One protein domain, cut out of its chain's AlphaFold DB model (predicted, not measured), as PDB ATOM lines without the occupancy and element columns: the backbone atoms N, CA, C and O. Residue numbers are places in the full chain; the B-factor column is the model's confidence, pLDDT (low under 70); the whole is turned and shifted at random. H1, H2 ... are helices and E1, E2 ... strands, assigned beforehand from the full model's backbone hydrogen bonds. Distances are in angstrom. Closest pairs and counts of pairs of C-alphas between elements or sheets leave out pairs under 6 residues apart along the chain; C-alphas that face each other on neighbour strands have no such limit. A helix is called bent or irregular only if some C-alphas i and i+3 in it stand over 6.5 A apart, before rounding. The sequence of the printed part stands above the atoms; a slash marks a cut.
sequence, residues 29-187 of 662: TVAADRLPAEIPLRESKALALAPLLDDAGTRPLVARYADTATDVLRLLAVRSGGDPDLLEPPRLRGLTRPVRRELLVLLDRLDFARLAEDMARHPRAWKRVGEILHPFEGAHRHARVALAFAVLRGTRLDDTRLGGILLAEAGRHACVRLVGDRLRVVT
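Overview. This is residues 29 to 187 of the 662 residues of the protein "TerD family protein" of Streptomyces alfalfae (UniProt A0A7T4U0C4). Nine helices, mostly crossed where they pack, make an elongated body: H2 with H3 and H4 packed on it lies toward one end, H5, H6 and H7 pack on H8 farther along, and H9 with the small hairpin of E1 and E2 covers H8 toward the other end. H1 lies beyond H3 at the first end and touches no helix, while residues 80 to 96 loop round the outside from H4 to H5. The 159 printed residues include nine named helices, H1 to H9, then two named strands in one antiparallel sheet, order E1 - E2; the class is mostly helix. The whole is compact, with a radius of gyration of the C-alphas of 15.9 A, and spans 52 by 29 by 27 A.

Arrangement. Start at H1, residues 29 to 34, which is close to but not clearly touching H3, residues 59 to 65; their closest C-alphas, Ala 32 and Leu 61, are 7.4 A apart. H2, residues 42 to 52, and H3 form a helical hairpin at a shallow tilt of 11 degrees, opposite ways, closest at the C-alphas of Leu 49 and Val 62, 6.0 A. H4, residues 69 to 79, touches H2 at a steep tilt of 56 degrees, with the C-alphas of Ala 46 and Leu 75 closest at 4.9 A. Next find the hub, H8, residues 143 to 153, which touches four helices. H5, residues 97 to 109, touches it with residues 104 to 108 alone, about perpendicular at 88 degrees; the closest C-alphas, Asp 108 and Val 145, are 4.9 A apart. H6, residues 112 to 121, touches H8 at a shallow tilt of 30 degrees, the same way, closest at the C-alphas of Ala 116 and Ala 148, 5.4 A. H7, residues 123 to 133, touches H8 at a steep tilt of 49 degrees, with the C-alphas of Pro 123 and Leu 152 closest at 6.9 A. H9, residues 161 to 170, touches H8 about perpendicular, at 84 degrees, with the C-alphas of Leu 147 and Leu 166 closest at 5.6 A. E1, residues 176 to 179, and E2, residues 182 to 185, form an antiparallel hairpin, with N 177 and O 184 within hydrogen-bond range at 2.8 A; the closest C-alphas of H8 and E2, Val 151 and Leu 183, are 5.4 A apart. Every O i to N i+4 pair is within hydrogen-bond range in H3, H4, H5, H6, H8 and H9, against 5 of 7 in H2, 6 of 7 in H7 and 0 of 2 in H1, where 2 of 3 O i to N i+3 pairs are.

Along the chain. Find C-alpha 29 at (-13.321, -30.929, 42.562), where H1 begins. H2 is only just irregular, with C-alphas 48 and 51 6.9 A apart. From C-alpha 97 at (-14.775, -20.457, 22.744), H5 runs 18.7 A. E2 ends at C-alpha 185, (-2.488, -38.251, 3.092).

Size, cuts and confidence. The two C-alphas farthest apart, Val 30 and Gly 180, are 54.0 A apart. The printed part has no cut, and its one long link is H4 to H5. Residues 29 to 34 and residue 89 have pLDDT under 70.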
ATOM      1  N   THR A  29     -14.787 -30.943  42.376       45.62
ATOM      2  CA  THR A  29     -13.321 -30.929  42.562       45.62
ATOM      3  C   THR A  29     -12.811 -32.195  43.267       45.62
ATOM      4  O   THR A  29     -11.713 -32.656  42.985       45.62
ATOM      5  N   VAL A  30     -13.651 -32.824  44.097       44.31
ATOM      6  CA  VAL A  30     -13.359 -34.078  44.827       44.31
ATOM      7  C   VAL A  30     -13.273 -35.303  43.892       44.31
ATOM      8  O   VAL A  30     -12.754 -36.346  44.279       44.31
ATOM      9  N   ALA A  31     -13.745 -35.197  42.643       52.97
ATOM     10  CA  ALA A  31     -13.735 -36.302  41.678       52.97
ATOM     11  C   ALA A  31     -12.386 -36.490  40.951       52.97
ATOM     12  O   ALA A  31     -12.123 -37.573  40.434       52.97
ATOM     13  N   ALA A  32     -11.528 -35.463  40.909       53.19
ATOM     14  CA  ALA A  32     -10.257 -35.491  40.179       53.19
ATOM     15  C   ALA A  32      -9.237 -36.465  40.788       53.19
ATOM     16  O   ALA A  32      -8.630 -37.251  40.061       53.19
ATOM     17  N   ASP A  33      -9.121 -36.453  42.118       58.12
ATOM     18  CA  ASP A  33      -8.200 -37.302  42.886       58.12
ATOM     19  C   ASP A  33      -8.695 -38.755  43.014       58.12
ATOM     20  O   ASP A  33      -8.008 -39.608  43.568       58.12
ATOM     21  N   ARG A  34      -9.900 -39.046  42.501       68.94
ATOM     22  CA  ARG A  34     -10.536 -40.372  42.531       68.94
ATOM     23  C   ARG A  34     -10.497 -41.109  41.192       68.94
ATOM     24  O   ARG A  34     -10.940 -42.253  41.129       68.94
ATOM     25  N   LEU A  35     -10.013 -40.478  40.117       74.12
ATOM     26  CA  LEU A  35      -9.845 -41.180  38.844       74.12
ATOM     27  C   LEU A  35      -8.611 -42.092  38.908       74.12
ATOM     28  O   LEU A  35      -7.557 -41.642  39.362       74.12
ATOM     29  N   PRO A  36      -8.712 -43.347  38.430       80.81
ATOM     30  CA  PRO A  36      -7.564 -44.245  38.367       80.81
ATOM     31  C   PRO A  36      -6.485 -43.662  37.451       80.81
ATOM     32  O   PRO A  36      -6.795 -42.903  36.532       80.81
ATOM     33  N   ALA A  37      -5.225 -44.055  37.669       77.69
ATOM     34  CA  ALA A  37      -4.088 -43.576  36.879       77.69
ATOM     35  C   ALA A  37      -4.294 -43.753  35.364       77.69
ATOM     36  O   ALA A  37      -3.854 -42.905  34.584       77.69
ATOM     37  N   GLU A  38      -5.021 -44.803  34.969       73.69
ATOM     38  CA  GLU A  38      -5.467 -45.057  33.605       73.69
ATOM     39  C   GLU A  38      -6.932 -45.509  33.560       73.69
ATOM     40  O   GLU A  38      -7.433 -46.183  34.459       73.69
ATOM     41  N   ILE A  39      -7.617 -45.179  32.460       80.44
ATOM     42  CA  ILE A  39      -8.942 -45.722  32.132       80.44
ATOM     43  C   ILE A  39      -8.797 -46.529  30.834       80.44
ATOM     44  O   ILE A  39      -8.792 -45.930  29.749       80.44
ATOM     45  N   PRO A  40      -8.649 -47.867  30.913       71.69
ATOM     46  CA  PRO A  40      -8.278 -48.689  29.760       71.69
ATOM     47  C   PRO A  40      -9.397 -48.772  28.715       71.69
ATOM     48  O   PRO A  40      -9.135 -48.735  27.508       71.69
ATOM     49  N   LEU A  41     -10.663 -48.833  29.154       80.69
ATOM     50  CA  LEU A  41     -11.803 -48.874  28.241       80.69
ATOM     51  C   LEU A  41     -12.104 -47.474  27.694       80.69
ATOM     52  O   LEU A  41     -12.499 -46.570  28.434       80.69
ATOM     53  N   ARG A  42     -11.956 -47.305  26.375       85.50
ATOM     54  CA  ARG A  42     -12.122 -46.017  25.679       85.50
ATOM     55  C   ARG A  42     -13.537 -45.450  25.828       85.50
ATOM     56  O   ARG A  42     -13.702 -44.237  25.934       85.50
ATOM     57  N   GLU A  43     -14.553 -46.310  25.879       84.62
ATOM     58  CA  GLU A  43     -15.938 -45.901  26.110       84.62
ATOM     59  C   GLU A  43     -16.160 -45.393  27.544       84.62
ATOM     60  O   GLU A  43     -16.692 -44.296  27.723       84.62
ATOM     61  N   SER A  44     -15.671 -46.118  28.560       85.69
ATOM     62  CA  SER A  44     -15.721 -45.661  29.961       85.69
ATOM     63  C   SER A  44     -14.947 -44.365  30.161       85.69
ATOM     64  O   SER A  44     -15.421 -43.467  30.854       85.69
ATOM     65  N   LYS A  45     -13.787 -44.232  29.506       88.38
ATOM     66  CA  LYS A  45     -12.990 -43.003  29.504       88.38
ATOM     67  C   LYS A  45     -13.830 -41.816  29.026       88.38
ATOM     68  O   LYS A  45     -13.855 -40.777  29.679       88.38
ATOM     69  N   ALA A  46     -14.561 -41.969  27.924       90.69
ATOM     70  CA  ALA A  46     -15.413 -40.903  27.407       90.69
ATOM     71  C   ALA A  46     -16.575 -40.552  28.352       90.69
ATOM     72  O   ALA A  46     -16.845 -39.371  28.569       90.69
ATOM     73  N   LEU A  47     -17.226 -41.557  28.948       88.88
ATOM     74  CA  LEU A  47     -18.307 -41.355  29.921       88.88
ATOM     75  C   LEU A  47     -17.833 -40.618  31.179       88.88
ATOM     76  O   LEU A  47     -18.533 -39.727  31.659       88.88
ATOM     77  N   ALA A  48     -16.642 -40.958  31.677       87.38
ATOM     78  CA  ALA A  48     -16.056 -40.348  32.866       87.38
ATOM     79  C   ALA A  48     -15.604 -38.897  32.627       87.38
ATOM     80  O   ALA A  48     -15.801 -38.035  33.480       87.38
ATOM     81  N   LEU A  49     -15.011 -38.610  31.463       89.00
ATOM     82  CA  LEU A  49     -14.378 -37.316  31.188       89.00
ATOM     83  C   LEU A  49     -15.313 -36.283  30.547       89.00
ATOM     84  O   LEU A  49     -15.103 -35.085  30.731       89.00
ATOM     85  N   ALA A  50     -16.338 -36.694  29.794       89.69
ATOM     86  CA  ALA A  50     -17.230 -35.748  29.116       89.69
ATOM     87  C   ALA A  50     -17.908 -34.727  30.062       89.69
ATOM     88  O   ALA A  50     -17.981 -33.556  29.682       89.69
ATOM     89  N   PRO A  51     -18.347 -35.090  31.290       86.81
ATOM     90  CA  PRO A  51     -18.892 -34.130  32.255       86.81
ATOM     91  C   PRO A  51     -17.887 -33.079  32.749       86.81
ATOM     92  O   PRO A  51     -18.304 -32.042  33.257       86.81
ATOM     93  N   LEU A  52     -16.583 -33.342  32.617       87.44
ATOM     94  CA  LEU A  52     -15.498 -32.474  33.090       87.44
ATOM     95  C   LEU A  52     -15.083 -31.422  32.048       87.44
ATOM     96  O   LEU A  52     -14.354 -30.486  32.356       87.44
ATOM     97  N   LEU A  53     -15.529 -31.557  30.795       86.69
ATOM     98  CA  LEU A  53     -15.043 -30.721  29.695       86.69
ATOM     99  C   LEU A  53     -15.482 -29.249  29.807       86.69
ATOM    100  O   LEU A  53     -14.754 -28.352  29.379       86.69
ATOM    101  N   ASP A  54     -16.668 -28.993  30.361       84.19
ATOM    102  CA  ASP A  54     -17.237 -27.641  30.430       84.19
ATOM    103  C   ASP A  54     -16.673 -26.807  31.594       84.19
ATOM    104  O   ASP A  54     -16.650 -25.574  31.521       84.19
ATOM    105  N   ASP A  55     -16.138 -27.454  32.627       83.50
ATOM    106  CA  ASP A  55     -15.577 -26.784  33.797       83.50
ATOM    107  C   ASP A  55     -14.089 -26.434  33.604       83.50
ATOM    108  O   ASP A  55     -13.289 -27.209  33.084       83.50
ATOM    109  N   ALA A  56     -13.706 -25.214  33.987       82.50
ATOM    110  CA  ALA A  56     -12.335 -24.730  33.837       82.50
ATOM    111  C   ALA A  56     -11.352 -25.448  34.766       82.50
ATOM    112  O   ALA A  56     -10.223 -25.699  34.348       82.50
ATOM    113  N   GLY A  57     -11.782 -25.794  35.984       81.69
ATOM    114  CA  GLY A  57     -10.919 -26.439  36.976       81.69
ATOM    115  C   GLY A  57     -10.537 -27.874  36.610       81.69
ATOM    116  O   GLY A  57      -9.458 -28.336  36.965       81.69
ATOM    117  N   THR A  58     -11.389 -28.567  35.852       83.12
ATOM    118  CA  THR A  58     -11.233 -29.998  35.538       83.12
ATOM    119  C   THR A  58     -10.769 -30.277  34.102       83.12
ATOM    120  O   THR A  58     -10.314 -31.382  33.805       83.12
ATOM    121  N   ARG A  59     -10.761 -29.274  33.213       84.56
ATOM    122  CA  ARG A  59     -10.241 -29.378  31.833       84.56
ATOM    123  C   ARG A  59      -8.819 -29.956  31.698       84.56
ATOM    124  O   ARG A  59      -8.621 -30.773  30.796       84.56
ATOM    125  N   PRO A  60      -7.836 -29.618  32.560       83.19
ATOM    126  CA  PRO A  60      -6.505 -30.230  32.496       83.19
ATOM    127  C   PRO A  60      -6.517 -31.760  32.649       83.19
ATOM    128  O   PRO A  60      -5.684 -32.442  32.052       83.19
ATOM    129  N   LEU A  61      -7.492 -32.320  33.377       82.12
ATOM    130  CA  LEU A  61      -7.656 -33.772  33.516       82.12
ATOM    131  C   LEU A  61      -8.098 -34.405  32.198       82.12
ATOM    132  O   LEU A  61      -7.597 -35.460  31.824       82.12
ATOM    133  N   VAL A  62      -8.982 -33.748  31.444       84.44
ATOM    134  CA  VAL A  62      -9.393 -34.237  30.119       84.44
ATOM    135  C   VAL A  62      -8.181 -34.342  29.192       84.44
ATOM    136  O   VAL A  62      -8.011 -35.361  28.524       84.44
ATOM    137  N   ALA A  63      -7.302 -33.337  29.206       81.06
ATOM    138  CA  ALA A  63      -6.075 -33.338  28.411       81.06
ATOM    139  C   ALA A  63      -5.058 -34.408  28.836       81.06
ATOM    140  O   ALA A  63      -4.270 -34.851  28.005       81.06
ATOM    141  N   ARG A  64      -5.085 -34.839  30.104       83.94
ATOM    142  CA  ARG A  64      -4.252 -35.941  30.606       83.94
ATOM    143  C   ARG A  64      -4.680 -37.296  30.039       83.94
ATOM    144  O   ARG A  64      -3.821 -38.110  29.723       83.94
ATOM    145  N   TYR A  65      -5.985 -37.553  29.933       86.50
ATOM    146  CA  TYR A  65      -6.501 -38.883  29.580       86.50
ATOM    147  C   TYR A  65      -6.875 -39.048  28.097       86.50
ATOM    148  O   TYR A  65      -6.858 -40.175  27.593       86.50
ATOM    149  N   ALA A  66      -7.253 -37.972  27.400       88.12
ATOM    150  CA  ALA A  66      -7.628 -38.019  25.987       88.12
ATOM    151  C   ALA A  66      -6.389 -37.882  25.085       88.12
ATOM    152  O   ALA A  66      -5.895 -36.787  24.834       88.12
ATOM    153  N   ASP A  67      -5.914 -39.019  24.584       88.00
ATOM    154  CA  ASP A  67      -4.636 -39.192  23.879       88.00
ATOM    155  C   ASP A  67      -4.796 -39.510  22.379       88.00
ATOM    156  O   ASP A  67      -3.808 -39.645  21.657       88.00
ATOM    157  N   THR A  68      -6.031 -39.634  21.887       92.56
ATOM    158  CA  THR A  68      -6.337 -39.912  20.476       92.56
ATOM    159  C   THR A  68      -7.428 -38.990  19.959       92.56
ATOM    160  O   THR A  68      -8.260 -38.486  20.722       92.56
ATOM    161  N   ALA A  69      -7.483 -38.800  18.639       95.12
ATOM    162  CA  ALA A  69      -8.563 -38.022  18.050       95.12
ATOM    163  C   ALA A  69      -9.903 -38.735  18.301       95.12
ATOM    164  O   ALA A  69     -10.891 -38.104  18.674       95.12
ATOM    165  N   THR A  70      -9.938 -40.065  18.180       93.94
ATOM    166  CA  THR A  70     -11.163 -40.835  18.438       93.94
ATOM    167  C   THR A  70     -11.673 -40.647  19.871       93.94
ATOM    168  O   THR A  70     -12.882 -40.533  20.062       93.94
ATOM    169  N   ASP A  71     -10.795 -40.527  20.872       93.94
ATOM    170  CA  ASP A  71     -11.213 -40.216  22.246       93.94
ATOM    171  C   ASP A  71     -11.870 -38.832  22.337       93.94
ATOM    172  O   ASP A  71     -12.946 -38.711  22.920       93.94
ATOM    173  N   VAL A  72     -11.330 -37.811  21.661       94.81
ATOM    174  CA  VAL A  72     -11.982 -36.490  21.548       94.81
ATOM    175  C   VAL A  72     -13.361 -36.591  20.900       94.81
ATOM    176  O   VAL A  72     -14.318 -35.974  21.371       94.81
ATOM    177  N   LEU A  73     -13.496 -37.390  19.839       95.25
ATOM    178  CA  LEU A  73     -14.780 -37.598  19.176       95.25
ATOM    179  C   LEU A  73     -15.805 -38.257  20.115       95.25
ATOM    180  O   LEU A  73     -16.954 -37.814  20.157       95.25
ATOM    181  N   ARG A  74     -15.397 -39.260  20.905       94.25
ATOM    182  CA  ARG A  74     -16.259 -39.894  21.918       94.25
ATOM    183  C   ARG A  74     -16.683 -38.916  23.007       94.25
ATOM    184  O   ARG A  74     -17.854 -38.896  23.372       94.25
ATOM    185  N   LEU A  75     -15.771 -38.070  23.488       93.38
ATOM    186  CA  LEU A  75     -16.094 -37.033  24.475       93.38
ATOM    187  C   LEU A  75     -17.166 -36.074  23.957       93.38
ATOM    188  O   LEU A  75     -18.133 -35.779  24.658       93.38
ATOM    189  N   LEU A  76     -17.019 -35.618  22.711       94.31
ATOM    190  CA  LEU A  76     -17.992 -34.739  22.064       94.31
ATOM    191  C   LEU A  76     -19.344 -35.430  21.842       94.31
ATOM    192  O   LEU A  76     -20.383 -34.782  21.994       94.31
ATOM    193  N   ALA A  77     -19.341 -36.728  21.522       93.31
ATOM    194  CA  ALA A  77     -20.552 -37.535  21.406       93.31
ATOM    195  C   ALA A  77     -21.302 -37.606  22.743       93.31
ATOM    196  O   ALA A  77     -22.454 -37.175  22.812       93.31
ATOM    197  N   VAL A  78     -20.620 -38.034  23.813       92.56
ATOM    198  CA  VAL A  78     -21.199 -38.168  25.160       92.56
ATOM    199  C   VAL A  78     -21.694 -36.830  25.694       92.56
ATOM    200  O   VAL A  78     -22.828 -36.732  26.162       92.56
ATOM    201  N   ARG A  79     -20.895 -35.762  25.572       91.69
ATOM    202  CA  ARG A  79     -21.307 -34.407  25.981       91.69
ATOM    203  C   ARG A  79     -22.581 -33.949  25.267       91.69
ATOM    204  O   ARG A  79     -23.360 -33.160  25.804       91.69
ATOM    205  N   SER A  80     -22.797 -34.432  24.048       90.88
ATOM    206  CA  SER A  80     -23.974 -34.095  23.252       90.88
ATOM    207  C   SER A  80     -25.191 -34.985  23.537       90.88
ATOM    208  O   SER A  80     -26.252 -34.739  22.966       90.88
ATOM    209  N   GLY A  81     -25.072 -35.961  24.445       87.19
ATOM    210  CA  GLY A  81     -26.112 -36.940  24.772       87.19
ATOM    211  C   GLY A  81     -26.112 -38.182  23.875       87.19
ATOM    212  O   GLY A  81     -27.095 -38.912  23.869       87.19
ATOM    213  N   GLY A  82     -25.051 -38.400  23.090       86.50
ATOM    214  CA  GLY A  82     -24.854 -39.611  22.287       86.50
ATOM    215  C   GLY A  82     -24.043 -40.691  23.009       86.50
ATOM    216  O   GLY A  82     -23.506 -40.462  24.093       86.50
ATOM    217  N   ASP A  83     -23.924 -41.860  22.380       84.88
ATOM    218  CA  ASP A  83     -23.184 -43.009  22.916       84.88
ATOM    219  C   ASP A  83     -21.673 -42.925  22.583       84.88
ATOM    220  O   ASP A  83     -21.305 -42.517  21.470       84.88
ATOM    221  N   PRO A  84     -20.767 -43.285  23.514       87.00
ATOM    222  CA  PRO A  84     -19.328 -43.366  23.245       87.00
ATOM    223  C   PRO A  84     -18.906 -44.464  22.244       87.00
ATOM    224  O   PRO A  84     -17.735 -44.505  21.850       87.00
ATOM    225  N   ASP A  85     -19.800 -45.364  21.830       82.94
ATOM    226  CA  ASP A  85     -19.525 -46.399  20.828       82.94
ATOM    227  C   ASP A  85     -19.406 -45.867  19.386       82.94
ATOM    228  O   ASP A  85     -18.805 -46.532  18.536       82.94
ATOM    229  N   LEU A  86     -19.905 -44.648  19.140       87.12
ATOM    230  CA  LEU A  86     -19.929 -43.957  17.847       87.12
ATOM    231  C   LEU A  86     -20.658 -44.720  16.725       87.12
ATOM    232  O   LEU A  86     -20.402 -44.453  15.546       87.12
ATOM    233  N   LEU A  87     -21.553 -45.656  17.063       81.19
ATOM    234  CA  LEU A  87     -22.333 -46.409  16.076       81.19
ATOM    235  C   LEU A  87     -23.327 -45.510  15.349       81.19
ATOM    236  O   LEU A  87     -23.456 -45.581  14.125       81.19
ATOM    237  N   GLU A  88     -23.976 -44.616  16.092       75.19
ATOM    238  CA  GLU A  88     -24.805 -43.567  15.519       75.19
ATOM    239  C   GLU A  88     -24.093 -42.218  15.563       75.19
ATOM    240  O   GLU A  88     -23.533 -41.835  16.593       75.19
ATOM    241  N   PRO A  89     -24.108 -41.453  14.459       69.88
ATOM    242  CA  PRO A  89     -23.480 -40.147  14.443       69.88
ATOM    243  C   PRO A  89     -24.255 -39.194  15.372       69.88
ATOM    244  O   PRO A  89     -25.410 -38.872  15.073       69.88
ATOM    245  N   PRO A  90     -23.643 -38.686  16.459       74.19
ATOM    246  CA  PRO A  90     -24.343 -37.849  17.425       74.19
ATOM    247  C   PRO A  90     -24.768 -36.519  16.788       74.19
ATOM    248  O   PRO A  90     -24.091 -35.978  15.902       74.19
ATOM    249  N   ARG A  91     -25.878 -35.950  17.270       85.00
ATOM    250  CA  ARG A  91     -26.194 -34.534  17.039       85.00
ATOM    251  C   ARG A  91     -25.313 -33.707  17.966       85.00
ATOM    252  O   ARG A  91     -25.559 -33.667  19.164       85.00
ATOM    253  N   LEU A  92     -24.264 -33.100  17.421       90.75
ATOM    254  CA  LEU A  92     -23.281 -32.383  18.227       90.75
ATOM    255  C   LEU A  92     -23.846 -31.061  18.758       90.75
ATOM    256  O   LEU A  92     -24.430 -30.280  18.008       90.75
ATOM    257  N   ARG A  93     -23.633 -30.800  20.050       91.31
ATOM    258  CA  ARG A  93     -23.943 -29.508  20.678       91.31
ATOM    259  C   ARG A  93     -22.840 -28.491  20.389       91.31
ATOM    260  O   ARG A  93     -21.678 -28.853  20.206       91.31
ATOM    261  N   GLY A  94     -23.197 -27.208  20.417       92.75
ATOM    262  CA  GLY A  94     -22.233 -26.114  20.309       92.75
ATOM    263  C   GLY A  94     -21.155 -26.156  21.404       92.75
ATOM    264  O   GLY A  94     -21.351 -26.718  22.491       92.75
ATOM    265  N   LEU A  95     -20.009 -25.543  21.104       93.75
ATOM    266  CA  LEU A  95     -18.872 -25.412  22.012       93.75
ATOM    267  C   LEU A  95     -18.664 -23.949  22.390       93.75
ATOM    268  O   LEU A  95     -18.765 -23.053  21.552       93.75
ATOM    269  N   THR A  96     -18.308 -23.706  23.649       92.69
ATOM    270  CA  THR A  96     -17.840 -22.382  24.061       92.69
ATOM    271  C   THR A  96     -16.453 -22.116  23.467       92.69
ATOM    272  O   THR A  96     -15.675 -23.038  23.196       92.69
ATOM    273  N   ARG A  97     -16.099 -20.838  23.272       92.38
ATOM    274  CA  ARG A  97     -14.775 -20.457  22.744       92.38
ATOM    275  C   ARG A  97     -13.601 -21.036  23.561       92.38
ATOM    276  O   ARG A  97     -12.642 -21.469  22.922       92.38
ATOM    277  N   PRO A  98     -13.634 -21.074  24.913       91.12
ATOM    278  CA  PRO A  98     -12.585 -21.716  25.708       91.12
ATOM    279  C   PRO A  98     -12.447 -23.215  25.426       91.12
ATOM    280  O   PRO A  98     -11.346 -23.666  25.131       91.12
ATOM    281  N   VAL A  99     -13.553 -23.967  25.418       91.69
ATOM    282  CA  VAL A  99     -13.533 -25.417  25.146       91.69
ATOM    283  C   VAL A  99     -12.983 -25.702  23.748       91.69
ATOM    284  O   VAL A  99     -12.130 -26.566  23.577       91.69
ATOM    285  N   ARG A 100     -13.400 -24.918  22.748       94.38
ATOM    286  CA  ARG A 100     -12.889 -25.014  21.373       94.38
ATOM    287  C   ARG A 100     -11.367 -24.857  21.304       94.38
ATOM    288  O   ARG A 100     -10.712 -25.622  20.605       94.38
ATOM    289  N   ARG A 101     -10.806 -23.876  22.020       91.94
ATOM    290  CA  ARG A 101      -9.354 -23.632  22.057       91.94
ATOM    291  C   ARG A 101      -8.601 -24.799  22.690       91.94
ATOM    292  O   ARG A 101      -7.615 -25.236  22.114       91.94
ATOM    293  N   GLU A 102      -9.085 -25.324  23.811       91.31
ATOM    294  CA  GLU A 102      -8.454 -26.467  24.485       91.31
ATOM    295  C   GLU A 102      -8.464 -27.726  23.616       91.31
ATOM    296  O   GLU A 102      -7.442 -28.392  23.468       91.31
ATOM    297  N   LEU A 103      -9.591 -28.025  22.963       94.31
ATOM    298  CA  LEU A 103      -9.683 -29.167  22.055       94.31
ATOM    299  C   LEU A 103      -8.770 -29.014  20.832       94.31
ATOM    300  O   LEU A 103      -8.171 -29.994  20.399       94.31
ATOM    301  N   LEU A 104      -8.632 -27.798  20.287       96.06
ATOM    302  CA  LEU A 104      -7.680 -27.528  19.207       96.06
ATOM    303  C   LEU A 104      -6.235 -27.720  19.673       96.06
ATOM    304  O   LEU A 104      -5.478 -28.377  18.970       96.06
ATOM    305  N   VAL A 105      -5.865 -27.221  20.858       94.44
ATOM    306  CA  VAL A 105      -4.536 -27.448  21.455       94.44
ATOM    307  C   VAL A 105      -4.271 -28.941  21.637       94.44
ATOM    308  O   VAL A 105      -3.195 -29.419  21.284       94.44
ATOM    309  N   LEU A 106      -5.241 -29.680  22.171       93.50
ATOM    310  CA  LEU A 106      -5.119 -31.113  22.411       93.50
ATOM    311  C   LEU A 106      -4.917 -31.883  21.103       93.50
ATOM    312  O   LEU A 106      -3.974 -32.662  20.996       93.50
ATOM    313  N   LEU A 107      -5.750 -31.631  20.090       96.19
ATOM    314  CA  LEU A 107      -5.636 -32.287  18.785       96.19
ATOM    315  C   LEU A 107      -4.338 -31.921  18.059       96.19
ATOM    316  O   LEU A 107      -3.731 -32.781  17.430       96.19
ATOM    317  N   ASP A 108      -3.894 -30.669  18.158       96.69
ATOM    318  CA  ASP A 108      -2.683 -30.188  17.487       96.69
ATOM    319  C   ASP A 108      -1.395 -30.783  18.081       96.69
ATOM    320  O   ASP A 108      -0.386 -30.891  17.388       96.69
ATOM    321  N   ARG A 109      -1.432 -31.249  19.340       94.38
ATOM    322  CA  ARG A 109      -0.318 -31.972  19.977       94.38
ATOM    323  C   ARG A 109      -0.147 -33.401  19.459       94.38
ATOM    324  O   ARG A 109       0.959 -33.931  19.550       94.38
ATOM    325  N   LEU A 110      -1.195 -34.014  18.907       94.69
ATOM    326  CA  LEU A 110      -1.150 -35.395  18.418       94.69
ATOM    327  C   LEU A 110      -0.238 -35.526  17.196       94.69
ATOM    328  O   LEU A 110      -0.154 -34.609  16.382       94.69
ATOM    329  N   ASP A 111       0.413 -36.679  17.035       94.12
ATOM    330  CA  ASP A 111       1.131 -37.009  15.799       94.12
ATOM    331  C   ASP A 111       0.201 -36.869  14.581       94.12
ATOM    332  O   ASP A 111      -0.931 -37.362  14.592       94.12
ATOM    333  N   PHE A 112       0.674 -36.201  13.526       95.56
ATOM    334  CA  PHE A 112      -0.165 -35.867  12.376       95.56
ATOM    335  C   PHE A 112      -0.686 -37.113  11.654       95.56
ATOM    336  O   PHE A 112      -1.858 -37.157  11.278       95.56
ATOM    337  N   ALA A 113       0.156 -38.134  11.467       92.69
ATOM    338  CA  ALA A 113      -0.242 -39.337  10.748       92.69
ATOM    339  C   ALA A 113      -1.334 -40.099  11.514       92.69
ATOM    340  O   ALA A 113      -2.320 -40.521  10.907       92.69
ATOM    341  N   ARG A 114      -1.203 -40.216  12.844       91.31
ATOM    342  CA  ARG A 114      -2.238 -40.807  13.713       91.31
ATOM    343  C   ARG A 114      -3.523 -39.979  13.724       91.31
ATOM    344  O   ARG A 114      -4.597 -40.545  13.542       91.31
ATOM    345  N   LEU A 115      -3.417 -38.656  13.869       95.50
ATOM    346  CA  LEU A 115      -4.558 -37.736  13.830       95.50
ATOM    347  C   LEU A 115      -5.345 -37.875  12.519       95.50
ATOM    348  O   LEU A 115      -6.560 -38.072  12.541       95.50
ATOM    349  N   ALA A 116      -4.658 -37.804  11.377       95.31
ATOM    350  CA  ALA A 116      -5.283 -37.908  10.064       95.31
ATOM    351  C   ALA A 116      -5.940 -39.282   9.842       95.31
ATOM    352  O   ALA A 116      -7.031 -39.356   9.274       95.31
ATOM    353  N   GLU A 117      -5.308 -40.364  10.305       92.62
ATOM    354  CA  GLU A 117      -5.858 -41.714  10.184       92.62
ATOM    355  C   GLU A 117      -7.099 -41.922  11.067       92.62
ATOM    356  O   GLU A 117      -8.116 -42.415  10.578       92.62
ATOM    357  N   ASP A 118      -7.066 -41.488  12.328       93.06
ATOM    358  CA  ASP A 118      -8.228 -41.535  13.224       93.06
ATOM    359  C   ASP A 118      -9.398 -40.707  12.678       93.06
ATOM    360  O   ASP A 118     -10.555 -41.138  12.706       93.06
ATOM    361  N   MET A 119      -9.107 -39.529  12.117       94.88
ATOM    362  CA  MET A 119     -10.123 -38.702  11.471       94.88
ATOM    363  C   MET A 119     -10.731 -39.388  10.243       94.88
ATOM    364  O   MET A 119     -11.948 -39.329  10.037       94.88
ATOM    365  N   ALA A 120      -9.908 -40.086   9.457       92.31
ATOM    366  CA  ALA A 120     -10.347 -40.845   8.290       92.31
ATOM    367  C   ALA A 120     -11.206 -42.074   8.643       92.31
ATOM    368  O   ALA A 120     -12.007 -42.488   7.806       92.31
ATOM    369  N   ARG A 121     -11.103 -42.624   9.865       89.81
ATOM    370  CA  ARG A 121     -11.987 -43.705  10.354       89.81
ATOM    371  C   ARG A 121     -13.424 -43.232  10.584       89.81
ATOM    372  O   ARG A 121     -14.359 -43.999  10.371       89.81
ATOM    373  N   HIS A 122     -13.615 -41.965  10.959       90.94
ATOM    374  CA  HIS A 122     -14.936 -41.379  11.232       90.94
ATOM    375  C   HIS A 122     -15.183 -40.092  10.420       90.94
ATOM    376  O   HIS A 122     -15.498 -39.039  10.986       90.94
ATOM    377  N   PRO A 123     -15.092 -40.130   9.077       92.81
ATOM    378  CA  PRO A 123     -14.913 -38.921   8.280       92.81
ATOM    379  C   PRO A 123     -16.145 -38.012   8.298       92.81
ATOM    380  O   PRO A 123     -16.024 -36.788   8.299       92.81
ATOM    381  N   ARG A 124     -17.350 -38.596   8.342       92.56
ATOM    382  CA  ARG A 124     -18.609 -37.839   8.437       92.56
ATOM    383  C   ARG A 124     -18.743 -37.138   9.788       92.56
ATOM    384  O   ARG A 124     -19.123 -35.972   9.824       92.56
ATOM    385  N   ALA A 125     -18.407 -37.828  10.877       92.75
ATOM    386  CA  ALA A 125     -18.492 -37.275  12.223       92.75
ATOM    387  C   ALA A 125     -17.492 -36.128  12.405       92.75
ATOM    388  O   ALA A 125     -17.865 -35.046  12.850       92.75
ATOM    389  N   TRP A 126     -16.253 -36.310  11.943       95.50
ATOM    390  CA  TRP A 126     -15.243 -35.261  12.008       95.50
ATOM    391  C   TRP A 126     -15.568 -34.041  11.159       95.50
ATOM    392  O   TRP A 126     -15.346 -32.926  11.617       95.50
ATOM    393  N   LYS A 127     -16.154 -34.201   9.965       95.06
ATOM    394  CA  LYS A 127     -16.599 -33.044   9.167       95.06
ATOM    395  C   LYS A 127     -17.563 -32.146   9.955       95.06
ATOM    396  O   LYS A 127     -17.330 -30.937   9.968       95.06
ATOM    397  N   ARG A 128     -18.516 -32.751  10.683       94.25
ATOM    398  CA  ARG A 128     -19.440 -32.061  11.605       94.25
ATOM    399  C   ARG A 128     -18.722 -31.450  12.810       94.25
ATOM    400  O   ARG A 128     -18.971 -30.300  13.144       94.25
ATOM    401  N   VAL A 129     -17.779 -32.164  13.434       96.06
ATOM    402  CA  VAL A 129     -16.947 -31.587  14.514       96.06
ATOM    403  C   VAL A 129     -16.234 -30.325  14.026       96.06
ATOM    404  O   VAL A 129     -16.183 -29.325  14.733       96.06
ATOM    405  N   GLY A 130     -15.731 -30.325  12.794       96.12
ATOM    406  CA  GLY A 130     -15.072 -29.156  12.224       96.12
ATOM    407  C   GLY A 130     -15.995 -27.953  11.994       96.12
ATOM    408  O   GLY A 130     -15.478 -26.858  11.783       96.12
ATOM    409  N   GLU A 131     -17.319 -28.130  11.967       95.12
ATOM    410  CA  GLU A 131     -18.290 -27.027  11.878       95.12
ATOM    411  C   GLU A 131     -18.397 -26.281  13.213       95.12
ATOM    412  O   GLU A 131     -18.503 -25.065  13.206       95.12
ATOM    413  N   ILE A 132     -18.282 -26.987  14.346       95.50
ATOM    414  CA  ILE A 132     -18.340 -26.395  15.696       95.50
ATOM    415  C   ILE A 132     -16.958 -26.050  16.274       95.50
ATOM    416  O   ILE A 132     -16.841 -25.212  17.170       95.50
ATOM    417  N   LEU A 133     -15.893 -26.696  15.785       96.06
ATOM    418  CA  LEU A 133     -14.520 -26.494  16.259       96.06
ATOM    419  C   LEU A 133     -13.804 -25.351  15.523       96.06
ATOM    420  O   LEU A 133     -12.840 -24.803  16.045       96.06
ATOM    421  N   HIS A 134     -14.269 -24.976  14.327       95.81
ATOM    422  CA  HIS A 134     -13.699 -23.902  13.503       95.81
ATOM    423  C   HIS A 134     -12.156 -23.950  13.379       95.81
ATOM    424  O   HIS A 134     -11.470 -22.976  13.704       95.81
ATOM    425  N   PRO A 135     -11.575 -25.060  12.882       96.06
ATOM    426  CA  PRO A 135     -10.127 -25.299  12.907       96.06
ATOM    427  C   PRO A 135      -9.307 -24.290  12.086       96.06
ATOM    428  O   PRO A 135      -8.108 -24.149  12.305       96.06
ATOM    429  N   PHE A 136      -9.936 -23.563  11.156       96.25
ATOM    430  CA  PHE A 136      -9.254 -22.586  10.305       96.25
ATOM    431  C   PHE A 136      -9.150 -21.182  10.926       96.25
ATOM    432  O   PHE A 136      -8.253 -20.436  10.543       96.25
ATOM    433  N   GLU A 137      -9.979 -20.826  11.921       93.69
ATOM    434  CA  GLU A 137      -9.911 -19.504  12.583       93.69
ATOM    435  C   GLU A 137      -8.560 -19.276  13.285       93.69
ATOM    436  O   GLU A 137      -8.054 -18.156  13.356       93.69
ATOM    437  N   GLY A 138      -7.965 -20.352  13.804       89.56
ATOM    438  CA  GLY A 138      -6.707 -20.344  14.547       89.56
ATOM    439  C   GLY A 138      -5.564 -21.078  13.849       89.56
ATOM    440  O   GLY A 138      -4.639 -21.495  14.540       89.56
ATOM    441  N   ALA A 139      -5.603 -21.254  12.522       93.25
ATOM    442  CA  ALA A 139      -4.677 -22.141  11.799       93.25
ATOM    443  C   ALA A 139      -3.184 -21.832  12.030       93.25
ATOM    444  O   ALA A 139      -2.364 -22.737  12.017       93.25
ATOM    445  N   HIS A 140      -2.816 -20.578  12.303       93.19
ATOM    446  CA  HIS A 140      -1.432 -20.200  12.626       93.19
ATOM    447  C   HIS A 140      -0.947 -20.712  13.996       93.19
ATOM    448  O   HIS A 140       0.254 -20.808  14.209       93.19
ATOM    449  N   ARG A 141      -1.864 -21.006  14.930       94.69
ATOM    450  CA  ARG A 141      -1.558 -21.563  16.265       94.69
ATOM    451  C   ARG A 141      -1.732 -23.073  16.323       94.69
ATOM    452  O   ARG A 141      -1.158 -23.704  17.197       94.69
ATOM    453  N   HIS A 142      -2.569 -23.607  15.434       96.31
ATOM    454  CA  HIS A 142      -2.974 -25.009  15.405       96.31
ATOM    455  C   HIS A 142      -2.888 -25.544  13.967       96.31
ATOM    456  O   HIS A 142      -3.889 -25.932  13.354       96.31
ATOM    457  N   ALA A 143      -1.693 -25.447  13.378       96.81
ATOM    458  CA  ALA A 143      -1.476 -25.717  11.959       96.81
ATOM    459  C   ALA A 143      -1.672 -27.197  11.615       96.81
ATOM    460  O   ALA A 143      -2.197 -27.514  10.547       96.81
ATOM    461  N   ARG A 144      -1.316 -28.105  12.531       97.50
ATOM    462  CA  ARG A 144      -1.395 -29.552  12.322       97.50
ATOM    463  C   ARG A 144      -2.842 -30.027  12.279       97.50
ATOM    464  O   ARG A 144      -3.225 -30.755  11.361       97.50
ATOM    465  N   VAL A 145      -3.672 -29.587  13.225       97.75
ATOM    466  CA  VAL A 145      -5.109 -29.908  13.205       97.75
ATOM    467  C   VAL A 145      -5.815 -29.214  12.036       97.75
ATOM    468  O   VAL A 145      -6.652 -29.836  11.382       97.75
ATOM    469  N   ALA A 146      -5.441 -27.976  11.692       98.06
ATOM    470  CA  ALA A 146      -5.955 -27.307  10.496       98.06
ATOM    471  C   ALA A 146      -5.630 -28.107   9.221       98.06
ATOM    472  O   ALA A 146      -6.522 -28.350   8.407       98.06
ATOM    473  N   LEU A 147      -4.394 -28.599   9.085       98.25
ATOM    474  CA  LEU A 147      -3.983 -29.481   7.996       98.25
ATOM    475  C   LEU A 147      -4.804 -30.773   7.956       98.25
ATOM    476  O   LEU A 147      -5.299 -31.148   6.891       98.25
ATOM    477  N   ALA A 148      -5.021 -31.426   9.099       97.81
ATOM    478  CA  ALA A 148      -5.812 -32.654   9.163       97.81
ATOM    479  C   ALA A 148      -7.259 -32.432   8.681       97.81
ATOM    480  O   ALA A 148      -7.788 -33.221   7.893       97.81
ATOM    481  N   PHE A 149      -7.885 -31.313   9.064       98.12
ATOM    482  CA  PHE A 149      -9.207 -30.930   8.561       98.12
ATOM    483  C   PHE A 149      -9.209 -30.559   7.076       98.12
ATOM    484  O   PHE A 149     -10.179 -30.878   6.383       98.12
ATOM    485  N   ALA A 150      -8.153 -29.913   6.575       97.56
ATOM    486  CA  ALA A 150      -8.022 -29.592   5.157       97.56
ATOM    487  C   ALA A 150      -7.946 -30.866   4.303       97.56
ATOM    488  O   ALA A 150      -8.692 -30.997   3.333       97.56
ATOM    489  N   VAL A 151      -7.137 -31.847   4.715       96.75
ATOM    490  CA  VAL A 151      -7.057 -33.162   4.060       96.75
ATOM    491  C   VAL A 151      -8.400 -33.897   4.134       96.75
ATOM    492  O   VAL A 151      -8.898 -34.371   3.113       96.75
ATOM    493  N   LEU A 152      -9.037 -33.942   5.312       96.38
ATOM    494  CA  LEU A 152     -10.325 -34.621   5.511       96.38
ATOM    495  C   LEU A 152     -11.451 -34.039   4.634       96.38
ATOM    496  O   LEU A 152     -12.314 -34.770   4.133       96.38
ATOM    497  N   ARG A 153     -11.478 -32.712   4.478       96.06
ATOM    498  CA  ARG A 153     -12.464 -31.993   3.654       96.06
ATOM    499  C   ARG A 153     -12.091 -31.982   2.173       96.06
ATOM    500  O   ARG A 153     -12.950 -31.699   1.343       96.06
ATOM    501  N   GLY A 154     -10.843 -32.314   1.842       95.12
ATOM    502  CA  GLY A 154     -10.281 -32.091   0.518       95.12
ATOM    503  C   GLY A 154     -10.292 -30.608   0.160       95.12
ATOM    504  O   GLY A 154     -10.674 -30.273  -0.953       95.12
ATOM    505  N   THR A 155      -9.961 -29.723   1.100       94.69
ATOM    506  CA  THR A 155      -9.927 -28.273   0.873       94.69
ATOM    507  C   THR A 155      -9.018 -27.949  -0.312       94.69
ATOM    508  O   THR A 155      -7.897 -28.454  -0.381       94.69
ATOM    509  N   ARG A 156      -9.520 -27.135  -1.248       94.31
ATOM    510  CA  ARG A 156      -8.704 -26.580  -2.333       94.31
ATOM    511  C   ARG A 156      -7.758 -25.539  -1.756       94.31
ATOM    512  O   ARG A 156      -8.187 -24.715  -0.952       94.31
ATOM    513  N   LEU A 157      -6.499 -25.616  -2.145       93.62
ATOM    514  CA  LEU A 157      -5.493 -24.626  -1.822       93.62
ATOM    515  C   LEU A 157      -5.529 -23.505  -2.857       93.62
ATOM    516  O   LEU A 157      -5.667 -23.750  -4.053       93.62
ATOM    517  N   ASP A 158      -5.387 -22.290  -2.358       91.31
ATOM    518  CA  ASP A 158      -5.254 -21.048  -3.101       91.31
ATOM    519  C   ASP A 158      -4.113 -20.218  -2.486       91.31
ATOM    520  O   ASP A 158      -3.551 -20.585  -1.448       91.31
ATOM    521  N   ASP A 159      -3.782 -19.079  -3.093       87.81
ATOM    522  CA  ASP A 159      -2.706 -18.188  -2.629       87.81
ATOM    523  C   ASP A 159      -3.086 -17.371  -1.374       87.81
ATOM    524  O   ASP A 159      -2.515 -16.318  -1.082       87.81
ATOM    525  N   THR A 160      -4.071 -17.831  -0.596       93.94
ATOM    526  CA  THR A 160      -4.460 -17.177   0.654       93.94
ATOM    527  C   THR A 160      -3.474 -17.475   1.780       93.94
ATOM    528  O   THR A 160      -2.711 -18.445   1.775       93.94
ATOM    529  N   ARG A 161      -3.557 -16.675   2.852       92.62
ATOM    530  CA  ARG A 161      -2.810 -16.923   4.093       92.62
ATOM    531  C   ARG A 161      -3.051 -18.331   4.652       92.62
ATOM    532  O   ARG A 161      -2.126 -18.927   5.197       92.62
ATOM    533  N   LEU A 162      -4.275 -18.856   4.544       93.38
ATOM    534  CA  LEU A 162      -4.584 -20.217   4.983       93.38
ATOM    535  C   LEU A 162      -3.867 -21.243   4.096       93.38
ATOM    536  O   LEU A 162      -3.225 -22.139   4.639       93.38
ATOM    537  N   GLY A 163      -3.920 -21.081   2.770       95.12
ATOM    538  CA  GLY A 163      -3.207 -21.938   1.820       95.12
ATOM    539  C   GLY A 163      -1.707 -22.019   2.112       95.12
ATOM    540  O   GLY A 163      -1.166 -23.117   2.248       95.12
ATOM    541  N   GLY A 164      -1.062 -20.871   2.344       95.94
ATOM    542  CA  GLY A 164       0.354 -20.805   2.725       95.94
ATOM    543  C   GLY A 164       0.680 -21.526   4.042       95.94
ATOM    544  O   GLY A 164       1.662 -22.262   4.111       95.94
ATOM    545  N   ILE A 165      -0.161 -21.380   5.078       96.81
ATOM    546  CA  ILE A 165       0.008 -22.096   6.359       96.81
ATOM    547  C   ILE A 165      -0.107 -23.612   6.155       96.81
ATOM    548  O   ILE A 165       0.713 -24.367   6.675       96.81
ATOM    549  N   LEU A 166      -1.115 -24.057   5.400       97.38
ATOM    550  CA  LEU A 166      -1.364 -25.477   5.152       97.38
ATOM    551  C   LEU A 166      -0.237 -26.120   4.335       97.38
ATOM    552  O   LEU A 166       0.170 -27.232   4.658       97.38
ATOM    553  N   LEU A 167       0.288 -25.426   3.321       96.44
ATOM    554  CA  LEU A 167       1.435 -25.886   2.533       96.44
ATOM    555  C   LEU A 167       2.712 -25.967   3.373       96.44
ATOM    556  O   LEU A 167       3.418 -26.975   3.317       96.44
ATOM    557  N   ALA A 168       2.984 -24.942   4.185       96.12
ATOM    558  CA  ALA A 168       4.145 -24.926   5.069       96.12
ATOM    559  C   ALA A 168       4.093 -26.066   6.097       96.12
ATOM    560  O   ALA A 168       5.107 -26.717   6.343       96.12
ATOM    561  N   GLU A 169       2.920 -26.336   6.679       97.19
ATOM    562  CA  GLU A 169       2.752 -27.467   7.591       97.19
ATOM    563  C   GLU A 169       2.824 -28.810   6.856       97.19
ATOM    564  O   GLU A 169       3.487 -29.722   7.339       97.19
ATOM    565  N   ALA A 170       2.218 -28.941   5.671       96.69
ATOM    566  CA  ALA A 170       2.279 -30.166   4.872       96.69
ATOM    567  C   ALA A 170       3.720 -30.573   4.532       96.69
ATOM    568  O   ALA A 170       4.042 -31.757   4.592       96.69
ATOM    569  N   GLY A 171       4.601 -29.603   4.258       96.00
ATOM    570  CA  GLY A 171       6.026 -29.844   4.009       96.00
ATOM    571  C   GLY A 171       6.783 -30.481   5.184       96.00
ATOM    572  O   GLY A 171       7.868 -31.018   4.984       96.00
ATOM    573  N   ARG A 172       6.212 -30.474   6.397       96.19
ATOM    574  CA  ARG A 172       6.781 -31.141   7.581       96.19
ATOM    575  C   ARG A 172       6.415 -32.623   7.676       96.19
ATOM    576  O   ARG A 172       6.995 -33.333   8.492       96.19
ATOM    577  N   HIS A 173       5.474 -33.104   6.857       95.25
ATOM    578  CA  HIS A 173       4.908 -34.450   6.959       95.25
ATOM    579  C   HIS A 173       5.111 -35.236   5.665       95.25
ATOM    580  O   HIS A 173       4.389 -35.052   4.690       95.25
ATOM    581  N   ALA A 174       6.033 -36.202   5.675       92.12
ATOM    582  CA  ALA A 174       6.336 -37.037   4.502       92.12
ATOM    583  C   ALA A 174       5.132 -37.852   3.978       92.12
ATOM    584  O   ALA A 174       5.120 -38.301   2.831       92.12
ATOM    585  N   CYS A 175       4.111 -38.064   4.814       92.19
ATOM    586  CA  CYS A 175       2.881 -38.753   4.433       92.19
ATOM    587  C   CYS A 175       1.877 -37.857   3.689       92.19
ATOM    588  O   CYS A 175       0.856 -38.372   3.237       92.19
ATOM    589  N   VAL A 176       2.136 -36.554   3.538       95.88
ATOM    590  CA  VAL A 176       1.253 -35.615   2.833       95.88
ATOM    591  C   VAL A 176       1.790 -35.328   1.439       95.88
ATOM    592  O   VAL A 176       2.981 -35.116   1.239       95.88
ATOM    593  N   ARG A 177       0.896 -35.319   0.450       94.44
ATOM    594  CA  ARG A 177       1.216 -34.996  -0.942       94.44
ATOM    595  C   ARG A 177       0.224 -33.984  -1.492       94.44
ATOM    596  O   ARG A 177      -0.976 -34.089  -1.232       94.44
ATOM    597  N   LEU A 178       0.726 -33.046  -2.285       94.56
ATOM    598  CA  LEU A 178      -0.100 -32.173  -3.109       94.56
ATOM    599  C   LEU A 178      -0.498 -32.925  -4.385       94.56
ATOM    600  O   LEU A 178       0.359 -33.426  -5.109       94.56
ATOM    601  N   VAL A 179      -1.798 -33.033  -4.637       94.88
ATOM    602  CA  VAL A 179      -2.373 -33.646  -5.837       94.88
ATOM    603  C   VAL A 179      -3.281 -32.610  -6.486       94.88
ATOM    604  O   VAL A 179      -4.394 -32.370  -6.011       94.88
ATOM    605  N   GLY A 180      -2.786 -31.969  -7.546       93.44
ATOM    606  CA  GLY A 180      -3.425 -30.787  -8.123       93.44
ATOM    607  C   GLY A 180      -3.455 -29.643  -7.109       93.44
ATOM    608  O   GLY A 180      -2.419 -29.255  -6.581       93.44
ATOM    609  N   ASP A 181      -4.651 -29.155  -6.794       93.75
ATOM    610  CA  ASP A 181      -4.907 -28.083  -5.826       93.75
ATOM    611  C   ASP A 181      -5.268 -28.606  -4.420       93.75
ATOM    612  O   ASP A 181      -5.794 -27.857  -3.600       93.75
ATOM    613  N   ARG A 182      -5.058 -29.898  -4.114       96.25
ATOM    614  CA  ARG A 182      -5.513 -30.516  -2.852       96.25
ATOM    615  C   ARG A 182      -4.441 -31.339  -2.162       96.25
ATOM    616  O   ARG A 182      -3.698 -32.085  -2.792       96.25
ATOM    617  N   LEU A 183      -4.447 -31.294  -0.834       95.81
ATOM    618  CA  LEU A 183      -3.588 -32.129   0.002       95.81
ATOM    619  C   LEU A 183      -4.232 -33.498   0.243       95.81
ATOM    620  O   LEU A 183      -5.417 -33.608   0.573       95.81
ATOM    621  N   ARG A 184      -3.436 -34.555   0.091       94.56
ATOM    622  CA  ARG A 184      -3.807 -35.952   0.342       94.56
ATOM    623  C   ARG A 184      -2.831 -36.569   1.329       94.56
ATOM    624  O   ARG A 184      -1.648 -36.251   1.301       94.56
ATOM    625  N   VAL A 185      -3.321 -37.482   2.163       94.06
ATOM    626  CA  VAL A 185      -2.488 -38.251   3.092       94.06
ATOM    627  C   VAL A 185      -2.361 -39.697   2.614       94.06
ATOM    628  O   VAL A 185      -3.353 -40.335   2.266       94.06
ATOM    629  N   VAL A 186      -1.136 -40.216   2.604       92.62
ATOM    630  CA  VAL A 186      -0.846 -41.643   2.459       92.62
ATOM    631  C   VAL A 186      -0.850 -42.240   3.860       92.62
ATOM    632  O   VAL A 186       0.098 -42.069   4.626       92.62
ATOM    633  N   THR A 187      -1.943 -42.909   4.221       90.56
ATOM    634  CA  THR A 187      -2.076 -43.498   5.560       90.56
ATOM    635  C   THR A 187      -1.213 -44.750   5.703       90.56
ATOM    636  O   THR A 187      -0.828 -45.383   4.714       90.56
TER     637      THR A 187